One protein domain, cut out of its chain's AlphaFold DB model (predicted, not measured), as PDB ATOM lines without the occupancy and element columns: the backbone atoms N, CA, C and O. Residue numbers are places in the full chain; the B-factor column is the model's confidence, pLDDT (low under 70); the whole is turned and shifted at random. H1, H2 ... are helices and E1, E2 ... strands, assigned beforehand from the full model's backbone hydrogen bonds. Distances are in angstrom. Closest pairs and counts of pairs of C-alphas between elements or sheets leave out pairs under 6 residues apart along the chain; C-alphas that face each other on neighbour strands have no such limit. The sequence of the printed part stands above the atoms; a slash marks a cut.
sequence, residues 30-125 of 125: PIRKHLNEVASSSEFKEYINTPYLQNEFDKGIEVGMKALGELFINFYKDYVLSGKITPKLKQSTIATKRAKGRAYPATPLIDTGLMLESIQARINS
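This is residues 30 to 125 of the 125 residues of an uncharacterized protein of Borrelia miyamotoi FR64b (UniProt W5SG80). What is the main picture? One long helix, H4, is the spine of a loose body: H2 and H3 pack on one side of it, and E1 runs along the opposite side. H5 lies far from these parts, at the other end of the longest axis from H3, reached and left by stretches with no named element. What is it made of? The printed part has 96 residues with six named helices and one named strand, in the order H1 H2 H3 H4 H5 H6 E1, and its class is mostly helix. How is the whole shaped? It is loose and elongated, with a radius of gyration of the C-alphas of 16.4 A and spans of 53 by 29 by 21 A.

Where is the longest helix? H4 is residues 61 to 81, 30.2 A from C-alpha 61 at (-45.632, 28.786, -45.792) to C-alpha 81 at (-43.826, 37.886, -17.028). Which elements come before it? H1 is residues 33 to 40, with C-alpha 33 at (-49.674, 48.338, -29.458); H2 is residues 42 to 48 and H3 residues 51 to 58. Which come after it? H5 is residues 91 to 99, 12.3 A long, and H6 is residues 113 to 117. E1 is residues 120 to 124, 13.0 A long, ending with C-alpha 124 at (-55.893, 33.604, -42.606).

What touches the hub, H4? H3 and H4 form a helical hairpin and touch at a shallow tilt of 34 degrees, only just short of steep, opposite ways; their closest C-alphas, of Phe 57 and Gly 64, are 4.0 A apart. H2 touches H4's residues 68 to 75 alone at a steep tilt of 51 degrees, with the C-alphas of Ile 48 and Leu 71 closest at 6.9 A. H1 only just touches H4, with 3 pairs of C-alphas within 8 A, the closest those of Val 38 and Tyr 76 at 6.9 A. Where are E1 and H6? The closest C-alphas of E1 and H4, of Ala 121 and Gly 69, are 5.3 A apart, and E1 pairs with no named strand. H6 is close to H4 but not clearly touching, with the C-alphas of Leu 116 and Lys 77 at 6.2 A. What of H5 and the helix backbones? H5 is apart from H4, H6 and E1, among others. In H1, H2, H3, H4, H5 and H6 every O i to N i+4 pair is within hydrogen-bond range.

How far does it reach? The two C-alphas farthest apart, of Asp 58 and Ala 99, are 53.2 A apart. Is there a cut or a long link? The printed part has no cut, and the link from H5 to H6, 13 residues, is long. Where is confidence low? The mean pLDDT of the printed part is 79.7, with residues 30 to 32, 88 to 90, 93, 102 to 114 and 125 under 70.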
ATOM      1  N   PRO A  30     -57.533  50.644 -28.538       43.50
ATOM      2  CA  PRO A  30     -56.092  50.748 -28.638       43.50
ATOM      3  C   PRO A  30     -55.667  49.622 -29.575       43.50
ATOM      4  O   PRO A  30     -55.858  48.455 -29.243       43.50
ATOM      5  N   ILE A  31     -55.120  49.982 -30.739       51.00
ATOM      6  CA  ILE A  31     -54.253  49.108 -31.532       51.00
ATOM      7  C   ILE A  31     -53.467  48.280 -30.520       51.00
ATOM      8  O   ILE A  31     -53.012  48.877 -29.536       51.00
ATOM      9  N   ARG A  32     -53.391  46.956 -30.713       65.44
ATOM     10  CA  ARG A  32     -52.642  45.966 -29.914       65.44
ATOM     11  C   ARG A  32     -51.158  46.369 -29.835       65.44
ATOM     12  O   ARG A  32     -50.278  45.701 -30.355       65.44
ATOM     13  N   LYS A  33     -50.877  47.532 -29.246       70.00
ATOM     14  CA  LYS A  33     -49.674  48.338 -29.458       70.00
ATOM     15  C   LYS A  33     -48.497  47.608 -28.865       70.00
ATOM     16  O   LYS A  33     -47.472  47.548 -29.504       70.00
ATOM     17  N   HIS A  34     -48.710  46.970 -27.720       75.88
ATOM     18  CA  HIS A  34     -47.745  46.074 -27.108       75.88
ATOM     19  C   HIS A  34     -47.438  44.846 -27.983       75.88
ATOM     20  O   HIS A  34     -46.283  44.458 -28.061       75.88
ATOM     21  N   LEU A  35     -48.422  44.251 -28.679       79.56
ATOM     22  CA  LEU A  35     -48.149  43.146 -29.612       79.56
ATOM     23  C   LEU A  35     -47.326  43.640 -30.804       79.56
ATOM     24  O   LEU A  35     -46.348  42.999 -31.167       79.56
ATOM     25  N   ASN A  36     -47.654  44.815 -31.346       78.94
ATOM     26  CA  ASN A  36     -46.876  45.437 -32.421       78.94
ATOM     27  C   ASN A  36     -45.476  45.875 -31.957       78.94
ATOM     28  O   ASN A  36     -44.513  45.729 -32.701       78.94
ATOM     29  N   GLU A  37     -45.340  46.396 -30.737       82.56
ATOM     30  CA  GLU A  37     -44.060  46.762 -30.116       82.56
ATOM     31  C   GLU A  37     -43.170  45.523 -29.973       82.56
ATOM     32  O   GLU A  37     -42.001  45.568 -30.338       82.56
ATOM     33  N   VAL A  38     -43.733  44.391 -29.543       86.06
ATOM     34  CA  VAL A  38     -43.011  43.112 -29.453       86.06
ATOM     35  C   VAL A  38     -42.638  42.604 -30.836       86.06
ATOM     36  O   VAL A  38     -41.470  42.313 -31.070       86.06
ATOM     37  N   ALA A  39     -43.585  42.575 -31.775       85.75
ATOM     38  CA  ALA A  39     -43.352  42.096 -33.139       85.75
ATOM     39  C   ALA A  39     -42.274  42.910 -33.871       85.75
ATOM     40  O   ALA A  39     -41.533  42.375 -34.692       85.75
ATOM     41  N   SER A  40     -42.181  44.209 -33.579       85.50
ATOM     42  CA  SER A  40     -41.190  45.105 -34.183       85.50
ATOM     43  C   SER A  40     -39.870  45.195 -33.410       85.50
ATOM     44  O   SER A  40     -38.909  45.750 -33.955       85.50
ATOM     45  N   SER A  41     -39.796  44.636 -32.194       89.75
ATOM     46  CA  SER A  41     -38.603  44.686 -31.340       89.75
ATOM     47  C   SER A  41     -37.416  43.932 -31.943       89.75
ATOM     48  O   SER A  41     -37.571  42.910 -32.616       89.75
ATOM     49  N   SER A  42     -36.210  44.441 -31.691       92.56
ATOM     50  CA  SER A  42     -34.947  43.778 -32.046       92.56
ATOM     51  C   SER A  42     -34.832  42.405 -31.397       92.56
ATOM     52  O   SER A  42     -34.466  41.435 -32.047       92.56
ATOM     53  N   GLU A  43     -35.223  42.313 -30.135       93.12
ATOM     54  CA  GLU A  43     -35.097  41.117 -29.321       93.12
ATOM     55  C   GLU A  43     -35.993  39.992 -29.837       93.12
ATOM     56  O   GLU A  43     -35.586  38.834 -29.833       93.12
ATOM     57  N   PHE A  44     -37.196  40.320 -30.322       92.81
ATOM     58  CA  PHE A  44     -38.048  39.324 -30.965       92.81
ATOM     59  C   PHE A  44     -37.457  38.863 -32.300       92.81
ATOM     60  O   PHE A  44     -37.436  37.665 -32.571       92.81
ATOM     61  N   LYS A  45     -36.934  39.789 -33.115       92.19
ATOM     62  CA  LYS A  45     -36.276  39.452 -34.391       92.19
ATOM     63  C   LYS A  45     -35.080  38.526 -34.191       92.19
ATOM     64  O   LYS A  45     -34.911  37.586 -34.958       92.19
ATOM     65  N   GLU A  46     -34.277  38.769 -33.160       94.06
ATOM     66  CA  GLU A  46     -33.172  37.889 -32.776       94.06
ATOM     67  C   GLU A  46     -33.678  36.531 -32.285       94.06
ATOM     68  O   GLU A  46     -33.163  35.499 -32.708       94.06
ATOM     69  N   TYR A  47     -34.724  36.516 -31.456       92.81
ATOM     70  CA  TYR A  47     -35.312  35.290 -30.915       92.81
ATOM     71  C   TYR A  47     -35.847  34.343 -31.997       92.81
ATOM     72  O   TYR A  47     -35.697  33.128 -31.879       92.81
ATOM     73  N   ILE A  48     -36.460  34.876 -33.058       93.25
ATOM     74  CA  ILE A  48     -37.003  34.058 -34.153       93.25
ATOM     75  C   ILE A  48     -35.966  33.686 -35.214       93.25
ATOM     76  O   ILE A  48     -36.228  32.800 -36.027       93.25
ATOM     77  N   ASN A  49     -34.795  34.327 -35.213       93.50
ATOM     78  CA  ASN A  49     -33.723  34.057 -36.166       93.50
ATOM     79  C   ASN A  49     -33.004  32.743 -35.821       93.50
ATOM     80  O   ASN A  49     -31.893  32.726 -35.290       93.50
ATOM     81  N   THR A  50     -33.674  31.625 -36.091       92.75
ATOM     82  CA  THR A  50     -33.219  30.284 -35.724       92.75
ATOM     83  C   THR A  50     -33.286  29.332 -36.918       92.75
ATOM     84  O   THR A  50     -34.209  29.432 -37.731       92.75
ATOM     85  N   PRO A  51     -32.382  28.336 -36.992       94.62
ATOM     86  CA  PRO A  51     -32.479  27.271 -37.991       94.62
ATOM     87  C   PRO A  51     -33.802  26.501 -37.915       94.62
ATOM     88  O   PRO A  51     -34.288  26.005 -38.923       94.62
ATOM     89  N   TYR A  52     -34.400  26.414 -36.721       95.31
ATOM     90  CA  TYR A  52     -35.708  25.797 -36.526       95.31
ATOM     91  C   TYR A  52     -36.786  26.489 -37.364       95.31
ATOM     92  O   TYR A  52     -37.433  25.831 -38.171       95.31
ATOM     93  N   LEU A  53     -36.944  27.809 -37.215       93.38
ATOM     94  CA  LEU A  53     -37.989  28.533 -37.934       93.38
ATOM     95  C   LEU A  53     -37.774  28.462 -39.449       93.38
ATOM     96  O   LEU A  53     -38.731  28.276 -40.194       93.38
ATOM     97  N   GLN A  54     -36.518  28.541 -39.895       93.94
ATOM     98  CA  GLN A  54     -36.185  28.386 -41.307       93.94
ATOM     99  C   GLN A  54     -36.600  27.010 -41.849       93.94
ATOM    100  O   GLN A  54     -37.303  26.940 -42.854       93.94
ATOM    101  N   ASN A  55     -36.289  25.933 -41.122       96.88
ATOM    102  CA  ASN A  55     -36.713  24.583 -41.489       96.88
ATOM    103  C   ASN A  55     -38.244  24.418 -41.518       96.88
ATOM    104  O   ASN A  55     -38.746  23.587 -42.270       96.88
ATOM    105  N   GLU A  56     -39.003  25.148 -40.694       96.00
ATOM    106  CA  GLU A  56     -40.473  25.110 -40.751       96.00
ATOM    107  C   GLU A  56     -41.017  25.830 -41.992       96.00
ATOM    108  O   GLU A  56     -41.949  25.326 -42.617       96.00
ATOM    109  N   PHE A  57     -40.412  26.950 -42.406       92.62
ATOM    110  CA  PHE A  57     -40.763  27.607 -43.672       92.62
ATOM    111  C   PHE A  57     -40.419  26.747 -44.893       92.62
ATOM    112  O   PHE A  57     -41.190  26.733 -45.855       92.62
ATOM    113  N   ASP A  58     -39.337  25.967 -44.836       95.50
ATOM    114  CA  ASP A  58     -38.957  25.036 -45.907       95.50
ATOM    115  C   ASP A  58     -39.981  23.900 -46.104       95.50
ATOM    116  O   ASP A  58     -40.091  23.337 -47.194       95.50
ATOM    117  N   LYS A  59     -40.775  23.571 -45.073       95.44
ATOM    118  CA  LYS A  59     -41.878  22.595 -45.167       95.44
ATOM    119  C   LYS A  59     -43.150  23.186 -45.778       95.44
ATOM    120  O   LYS A  59     -44.044  22.427 -46.152       95.44
ATOM    121  N   GLY A  60     -43.253  24.510 -45.853       91.44
ATOM    122  CA  GLY A  60     -44.402  25.220 -46.402       91.44
ATOM    123  C   GLY A  60     -44.738  26.492 -45.629       91.44
ATOM    124  O   GLY A  60     -44.539  26.590 -44.419       91.44
ATOM    125  N   ILE A  61     -45.316  27.461 -46.337       87.31
ATOM    126  CA  ILE A  61     -45.632  28.786 -45.792       87.31
ATOM    127  C   ILE A  61     -46.597  28.730 -44.597       87.31
ATOM    128  O   ILE A  61     -46.354  29.388 -43.591       87.31
ATOM    129  N   GLU A  62     -47.639  27.896 -44.645       88.81
ATOM    130  CA  GLU A  62     -48.579  27.720 -43.527       88.81
ATOM    131  C   GLU A  62     -47.897  27.113 -42.293       88.81
ATOM    132  O   GLU A  62     -48.166  27.517 -41.160       88.81
ATOM    133  N   VAL A  63     -46.976  26.169 -42.506       92.25
ATOM    134  CA  VAL A  63     -46.216  25.514 -41.431       92.25
ATOM    135  C   VAL A  63     -45.278  26.521 -40.763       92.25
ATOM    136  O   VAL A  63     -45.297  26.657 -39.538       92.25
ATOM    137  N   GLY A  64     -44.536  27.292 -41.560       89.62
ATOM    138  CA  GLY A  64     -43.676  28.367 -41.066       89.62
ATOM    139  C   GLY A  64     -44.448  29.463 -40.326       89.62
ATOM    140  O   GLY A  64     -44.043  29.876 -39.240       89.62
ATOM    141  N   MET A  65     -45.605  29.884 -40.844       88.88
ATOM    142  CA  MET A  65     -46.460  30.892 -40.198       88.88
ATOM    143  C   MET A  65     -47.039  30.398 -38.869       88.88
ATOM    144  O   MET A  65     -47.092  31.158 -37.897       88.88
ATOM    145  N   LYS A  66     -47.406  29.115 -38.780       90.25
ATOM    146  CA  LYS A  66     -47.831  28.499 -37.519       90.25
ATOM    147  C   LYS A  66     -46.706  28.526 -36.484       90.25
ATOM    148  O   LYS A  66     -46.922  28.987 -35.363       90.25
ATOM    149  N   ALA A  67     -45.508  28.090 -36.874       93.06
ATOM    150  CA  ALA A  67     -44.338  28.079 -36.000       93.06
ATOM    151  C   ALA A  67     -43.953  29.496 -35.536       93.06
ATOM    152  O   ALA A  67     -43.678  29.713 -34.355       93.06
ATOM    153  N   LEU A  68     -44.008  30.487 -36.434       91.81
ATOM    154  CA  LEU A  68     -43.783  31.895 -36.102       91.81
ATOM    155  C   LEU A  68     -44.788  32.407 -35.058       91.81
ATOM    156  O   LEU A  68     -44.395  33.082 -34.104       91.81
ATOM    157  N   GLY A  69     -46.072  32.070 -35.209       91.00
ATOM    158  CA  GLY A  69     -47.115  32.429 -34.247       91.00
ATOM    159  C   GLY A  69     -46.880  31.832 -32.858       91.00
ATOM    160  O   GLY A  69     -47.008  32.536 -31.853       91.00
ATOM    161  N   GLU A  70     -46.485  30.561 -32.788       92.56
ATOM    162  CA  GLU A  70     -46.146  29.880 -31.530       92.56
ATOM    163  C   GLU A  70     -44.925  30.520 -30.849       92.56
ATOM    164  O   GLU A  70     -44.969  30.831 -29.653       92.56
ATOM    165  N   LEU A  71     -43.863  30.801 -31.614       93.75
ATOM    166  CA  LEU A  71     -42.672  31.492 -31.114       93.75
ATOM    167  C   LEU A  71     -43.003  32.887 -30.581       93.75
ATOM    168  O   LEU A  71     -42.549  33.244 -29.492       93.75
ATOM    169  N   PHE A  72     -43.824  33.654 -31.301       92.50
ATOM    170  CA  PHE A  72     -44.275  34.964 -30.839       92.50
ATOM    171  C   PHE A  72     -45.017  34.871 -29.509       92.50
ATOM    172  O   PHE A  72     -44.724  35.638 -28.593       92.50
ATOM    173  N   ILE A  73     -45.971  33.946 -29.378       91.06
ATOM    174  CA  ILE A  73     -46.761  33.799 -28.149       91.06
ATOM    175  C   ILE A  73     -45.861  33.462 -26.960       91.06
ATOM    176  O   ILE A  73     -46.031  34.052 -25.891       91.06
ATOM    177  N   ASN A  74     -44.900  32.557 -27.143       91.81
ATOM    178  CA  ASN A  74     -43.953  32.186 -26.093       91.81
ATOM    179  C   ASN A  74     -43.099  33.386 -25.672       91.81
ATOM    180  O   ASN A  74     -43.081  33.749 -24.497       91.81
ATOM    181  N   PHE A  75     -42.498  34.077 -26.641       91.81
ATOM    182  CA  PHE A  75     -41.699  35.270 -26.377       91.81
ATOM    183  C   PHE A  75     -42.508  36.372 -25.682       91.81
ATOM    184  O   PHE A  75     -42.050  36.991 -24.723       91.81
ATOM    185  N   TYR A  76     -43.740  36.605 -26.141       88.19
ATOM    186  CA  TYR A  76     -44.642  37.591 -25.564       88.19
ATOM    187  C   TYR A  76     -44.974  37.274 -24.102       88.19
ATOM    188  O   TYR A  76     -44.949  38.176 -23.264       88.19
ATOM    189  N   LYS A  77     -45.251  36.005 -23.777       87.06
ATOM    190  CA  LYS A  77     -45.494  35.562 -22.396       87.06
ATOM    191  C   LYS A  77     -44.295  35.866 -21.503       87.06
ATOM    192  O   LYS A  77     -44.475  36.510 -20.471       87.06
ATOM    193  N   ASP A  78     -43.088  35.513 -21.934       88.19
ATOM    194  CA  ASP A  78     -41.859  35.777 -21.175       88.19
ATOM    195  C   ASP A  78     -41.601  37.283 -21.000       88.19
ATOM    196  O   ASP A  78     -41.198  37.752 -19.930       88.19
ATOM    197  N   TYR A  79     -41.894  38.084 -22.025       86.88
ATOM    198  CA  TYR A  79     -41.792  39.546 -21.970       86.88
ATOM    199  C   TYR A  79     -42.764  40.185 -20.981       86.88
ATOM    200  O   TYR A  79     -42.413  41.147 -20.292       86.88
ATOM    201  N   VAL A  80     -43.986  39.660 -20.902       81.56
ATOM    202  CA  VAL A  80     -44.985  40.136 -19.943       81.56
ATOM    203  C   VAL A  80     -44.623  39.695 -18.523       81.56
ATOM    204  O   VAL A  80     -44.654  40.520 -17.611       81.56
ATOM    205  N   LEU A  81     -44.217  38.436 -18.334       83.06
ATOM    206  CA  LEU A  81     -43.826  37.886 -17.028       83.06
ATOM    207  C   LEU A  81     -42.556  38.539 -16.463       83.06
ATOM    208  O   LEU A  81     -42.454  38.737 -15.255       83.06
ATOM    209  N   SER A  82     -41.614  38.932 -17.322       83.69
ATOM    210  CA  SER A  82     -40.414  39.683 -16.921       83.69
ATOM    211  C   SER A  82     -40.677  41.165 -16.623       83.69
ATOM    212  O   SER A  82     -39.761  41.882 -16.222       83.69
ATOM    213  N   GLY A  83     -41.901  41.657 -16.839       77.00
ATOM    214  CA  GLY A  83     -42.263  43.058 -16.621       77.00
ATOM    215  C   GLY A  83     -41.707  44.029 -17.667       77.00
ATOM    216  O   GLY A  83     -41.948  45.231 -17.553       77.00
ATOM    217  N   LYS A  84     -41.018  43.542 -18.713       79.62
ATOM    218  CA  LYS A  84     -40.546  44.375 -19.837       79.62
ATOM    219  C   LYS A  84     -41.704  45.063 -20.551       79.62
ATOM    220  O   LYS A  84     -41.564  46.186 -21.031       79.62
ATOM    221  N   ILE A  85     -42.858  44.401 -20.589       75.69
ATOM    222  CA  ILE A  85     -44.119  44.980 -21.038       75.69
ATOM    223  C   ILE A  85     -45.178  44.716 -19.986       75.69
ATOM    224  O   ILE A  85     -45.374  43.596 -19.528       75.69
ATOM    225  N   THR A  86     -45.924  45.758 -19.642       73.62
ATOM    226  CA  THR A  86     -47.094  45.641 -18.778       73.62
ATOM    227  C   THR A  86     -48.329  45.995 -19.592       73.62
ATOM    228  O   THR A  86     -48.619  47.187 -19.776       73.62
ATOM    229  N   PRO A  87     -49.080  44.995 -20.090       70.94
ATOM    230  CA  PRO A  87     -50.355  45.252 -20.730       70.94
ATOM    231  C   PRO A  87     -51.249  46.004 -19.740       70.94
ATOM    232  O   PRO A  87     -51.397  45.624 -18.577       70.94
ATOM    233  N   LYS A  88     -51.807  47.132 -20.173       68.69
ATOM    234  CA  LYS A  88     -52.659  47.969 -19.326       68.69
ATOM    235  C   LYS A  88     -53.747  48.638 -20.140       68.69
ATOM    236  O   LYS A  88     -53.534  49.048 -21.281       68.69
ATOM    237  N   LEU A  89     -54.912  48.793 -19.518       65.94
ATOM    238  CA  LEU A  89     -55.958  49.653 -20.051       65.94
ATOM    239  C   LEU A  89     -55.472  51.104 -20.095       65.94
ATOM    240  O   LEU A  89     -54.796  51.577 -19.179       65.94
ATOM    241  N   LYS A  90     -55.881  51.844 -21.129       68.06
ATOM    242  CA  LYS A  90     -55.725  53.302 -21.137       68.06
ATOM    243  C   LYS A  90     -56.483  53.895 -19.946       68.06
ATOM    244  O   LYS A  90     -57.615  53.494 -19.668       68.06
ATOM    245  N   GLN A  91     -55.899  54.891 -19.280       72.12
ATOM    246  CA  GLN A  91     -56.543  55.529 -18.126       72.12
ATOM    247  C   GLN A  91     -57.912  56.132 -18.467       72.12
ATOM    248  O   GLN A  91     -58.846  56.011 -17.680       72.12
ATOM    249  N   SER A  92     -58.070  56.705 -19.663       71.00
ATOM    250  CA  SER A  92     -59.357  57.228 -20.141       71.00
ATOM    251  C   SER A  92     -60.440  56.146 -20.228       71.00
ATOM    252  O   SER A  92     -61.599  56.386 -19.880       71.00
ATOM    253  N   THR A  93     -60.071  54.925 -20.624       69.69
ATOM    254  CA  THR A  93     -60.971  53.767 -20.637       69.69
ATOM    255  C   THR A  93     -61.364  53.358 -19.219       69.69
ATOM    256  O   THR A  93     -62.543  53.108 -18.969       69.69
ATOM    257  N   ILE A  94     -60.409  53.335 -18.282       70.94
ATOM    258  CA  ILE A  94     -60.676  53.043 -16.863       70.94
ATOM    259  C   ILE A  94     -61.644  54.080 -16.281       70.94
ATOM    260  O   ILE A  94     -62.660  53.707 -15.696       70.94
ATOM    261  N   ALA A  95     -61.382  55.371 -16.502       74.19
ATOM    262  CA  ALA A  95     -62.241  56.463 -16.049       74.19
ATOM    263  C   ALA A  95     -63.664  56.347 -16.621       74.19
ATOM    264  O   ALA A  95     -64.642  56.434 -15.879       74.19
ATOM    265  N   THR A  96     -63.788  56.048 -17.919       75.25
ATOM    266  CA  THR A  96     -65.088  55.837 -18.577       75.25
ATOM    267  C   THR A  96     -65.846  54.646 -17.985       75.25
ATOM    268  O   THR A  96     -67.059  54.716 -17.795       75.25
ATOM    269  N   LYS A  97     -65.157  53.537 -17.689       71.00
ATOM    270  CA  LYS A  97     -65.776  52.355 -17.072       71.00
ATOM    271  C   LYS A  97     -66.252  52.632 -15.654       71.00
ATOM    272  O   LYS A  97     -67.386  52.282 -15.330       71.00
ATOM    273  N   ARG A  98     -65.419  53.309 -14.858       77.12
ATOM    274  CA  ARG A  98     -65.756  53.748 -13.501       77.12
ATOM    275  C   ARG A  98     -66.997  54.644 -13.508       77.12
ATOM    276  O   ARG A  98     -67.923  54.373 -12.755       77.12
ATOM    277  N   ALA A  99     -67.062  55.630 -14.406       80.19
ATOM    278  CA  ALA A  99     -68.220  56.519 -14.540       80.19
ATOM    279  C   ALA A  99     -69.521  55.775 -14.904       80.19
ATOM    280  O   ALA A  99     -70.604  56.189 -14.509       80.19
ATOM    281  N   LYS A 100     -69.421  54.661 -15.639       80.38
ATOM    282  CA  LYS A 100     -70.566  53.829 -16.045       80.38
ATOM    283  C   LYS A 100     -70.909  52.713 -15.049       80.38
ATOM    284  O   LYS A 100     -71.726  51.860 -15.386       80.38
ATOM    285  N   GLY A 101     -70.248  52.648 -13.886       75.06
ATOM    286  CA  GLY A 101     -70.435  51.568 -12.909       75.06
ATOM    287  C   GLY A 101     -70.099  50.170 -13.448       75.06
ATOM    288  O   GLY A 101     -70.571  49.169 -12.920       75.06
ATOM    289  N   ARG A 102     -69.318  50.078 -14.532       67.62
ATOM    290  CA  ARG A 102     -68.956  48.799 -15.158       67.62
ATOM    291  C   ARG A 102     -67.724  48.218 -14.483       67.62
ATOM    292  O   ARG A 102     -66.824  48.968 -14.115       67.62
ATOM    293  N   ALA A 103     -67.637  46.890 -14.426       63.16
ATOM    294  CA  ALA A 103     -66.438  46.202 -13.960       63.16
ATOM    295  C   ALA A 103     -65.185  46.695 -14.714       63.16
ATOM    296  O   ALA A 103     -65.152  46.763 -15.954       63.16
ATOM    297  N   TYR A 104     -64.155  47.057 -13.950       61.56
ATOM    298  CA  TYR A 104     -62.851  47.481 -14.443       61.56
ATOM    299  C   TYR A 104     -61.751  46.796 -13.619       61.56
ATOM    300  O   TYR A 104     -61.910  46.666 -12.406       61.56
ATOM    301  N   PRO A 105     -60.646  46.351 -14.242       53.91
ATOM    302  CA  PRO A 105     -59.513  45.822 -13.498       53.91
ATOM    303  C   PRO A 105     -58.827  46.974 -12.747       53.91
ATOM    304  O   PRO A 105     -58.475  47.989 -13.352       53.91
ATOM    305  N   ALA A 106     -58.696  46.843 -11.424       54.91
ATOM    306  CA  ALA A 106     -58.004  47.815 -10.573       54.91
ATOM    307  C   ALA A 106     -56.471  47.646 -10.612       54.91
ATOM    308  O   ALA A 106     -55.747  48.611 -10.370       54.91
ATOM    309  N   THR A 107     -55.993  46.450 -10.966       51.75
ATOM    310  CA  THR A 107     -54.578  46.055 -11.052       51.75
ATOM    311  C   THR A 107     -54.162  45.773 -12.509       51.75
ATOM    312  O   THR A 107     -55.017  45.406 -13.325       51.75
ATOM    313  N   PRO A 108     -52.875  45.968 -12.878       52.03
ATOM    314  CA  PRO A 108     -52.354  45.651 -14.208       52.03
ATOM    315  C   PRO A 108     -52.483  44.162 -14.558       52.03
ATOM    316  O   PRO A 108     -52.502  43.300 -13.689       52.03
ATOM    317  N   LEU A 109     -52.550  43.871 -15.856       52.84
ATOM    318  CA  LEU A 109     -52.954  42.577 -16.417       52.84
ATOM    319  C   LEU A 109     -52.023  41.383 -16.158       52.84
ATOM    320  O   LEU A 109     -52.443  40.262 -16.420       52.84
ATOM    321  N   ILE A 110     -50.789  41.602 -15.696       49.69
ATOM    322  CA  ILE A 110     -49.797  40.526 -15.503       49.69
ATOM    323  C   ILE A 110     -50.344  39.428 -14.570       49.69
ATOM    324  O   ILE A 110     -50.041  38.255 -14.766       49.69
ATOM    325  N   ASP A 111     -51.236  39.783 -13.638       49.72
ATOM    326  CA  ASP A 111     -51.760  38.853 -12.631       49.72
ATOM    327  C   ASP A 111     -52.941  37.984 -13.084       49.72
ATOM    328  O   ASP A 111     -53.342  37.077 -12.354       49.72
ATOM    329  N   THR A 112     -53.516  38.186 -14.274       58.12
ATOM    330  CA  THR A 112     -54.467  37.201 -14.808       58.12
ATOM    331  C   THR A 112     -53.712  36.253 -15.727       58.12
ATOM    332  O   THR A 112     -53.731  36.418 -16.939       58.12
ATOM    333  N   GLY A 113     -53.057  35.225 -15.170       64.94
ATOM    334  CA  GLY A 113     -52.415  34.154 -15.960       64.94
ATOM    335  C   GLY A 113     -53.314  33.626 -17.092       64.94
ATOM    336  O   GLY A 113     -52.851  33.394 -18.204       64.94
ATOM    337  N   LEU A 114     -54.632  33.637 -16.872       65.62
ATOM    338  CA  LEU A 114     -55.672  33.347 -17.862       65.62
ATOM    339  C   LEU A 114     -55.621  34.217 -19.146       65.62
ATOM    340  O   LEU A 114     -56.020  33.772 -20.220       65.62
ATOM    341  N   MET A 115     -55.172  35.475 -19.075       73.62
ATOM    342  CA  MET A 115     -54.994  36.355 -20.242       73.62
ATOM    343  C   MET A 115     -53.837  35.882 -21.117       73.62
ATOM    344  O   MET A 115     -53.987  35.791 -22.336       73.62
ATOM    345  N   LEU A 116     -52.713  35.539 -20.488       76.50
ATOM    346  CA  LEU A 116     -51.559  34.968 -21.172       76.50
ATOM    347  C   LEU A 116     -51.883  33.584 -21.734       76.50
ATOM    348  O   LEU A 116     -51.484  33.272 -22.849       76.50
ATOM    349  N   GLU A 117     -52.643  32.769 -21.012       77.50
ATOM    350  CA  GLU A 117     -53.072  31.444 -21.473       77.50
ATOM    351  C   GLU A 117     -54.052  31.499 -22.651       77.50
ATOM    352  O   GLU A 117     -54.097  30.565 -23.447       77.50
ATOM    353  N   SER A 118     -54.804  32.592 -22.801       76.69
ATOM    354  CA  SER A 118     -55.835  32.731 -23.838       76.69
ATOM    355  C   SER A 118     -55.392  33.471 -25.103       76.69
ATOM    356  O   SER A 118     -56.210  33.631 -26.012       76.69
ATOM    357  N   ILE A 119     -54.138  33.935 -25.188       81.19
ATOM    358  CA  ILE A 119     -53.603  34.499 -26.437       81.19
ATOM    359  C   ILE A 119     -53.429  33.387 -27.480       81.19
ATOM    360  O   ILE A 119     -52.994  32.280 -27.165       81.19
ATOM    361  N   GLN A 120     -53.783  33.682 -28.725       84.19
ATOM    362  CA  GLN A 120     -53.824  32.731 -29.828       84.19
ATOM    363  C   GLN A 120     -53.175  33.331 -31.078       84.19
ATOM    364  O   GLN A 120     -53.095  34.552 -31.228       84.19
ATOM    365  N   ALA A 121     -52.750  32.453 -31.984       85.38
ATOM    366  CA  ALA A 121     -52.319  32.785 -33.335       85.38
ATOM    367  C   ALA A 121     -53.262  32.093 -34.330       85.38
ATOM    368  O   ALA A 121     -53.660  30.946 -34.108       85.38
ATOM    369  N   ARG A 122     -53.648  32.793 -35.395       85.38
ATOM    370  CA  ARG A 122     -54.488  32.286 -36.486       85.38
ATOM    371  C   ARG A 122     -53.837  32.620 -37.816       85.38
ATOM    372  O   ARG A 122     -53.238  33.680 -37.954       85.38
ATOM    373  N   ILE A 123     -53.962  31.708 -38.769       82.06
ATOM    374  CA  ILE A 123     -53.527  31.916 -40.146       82.06
ATOM    375  C   ILE A 123     -54.789  32.150 -40.963       82.06
ATOM    376  O   ILE A 123     -55.705  31.326 -40.911       82.06
ATOM    377  N   ASN A 124     -54.839  33.278 -41.658       79.06
ATOM    378  CA  ASN A 124     -55.893  33.604 -42.606       79.06
ATOM    379  C   ASN A 124     -55.292  33.468 -44.012       79.06
ATOM    380  O   ASN A 124     -54.194  33.967 -44.257       79.06
ATOM    381  N   SER A 125     -55.980  32.746 -44.891       68.00
ATOM    382  CA  SER A 125     -55.546  32.387 -46.249       68.00
ATOM    383  C   SER A 125     -56.694  32.529 -47.233       68.00
ATOM    384  O   SER A 125     -57.817  32.147 -46.818       68.00
TER     385      SER A 125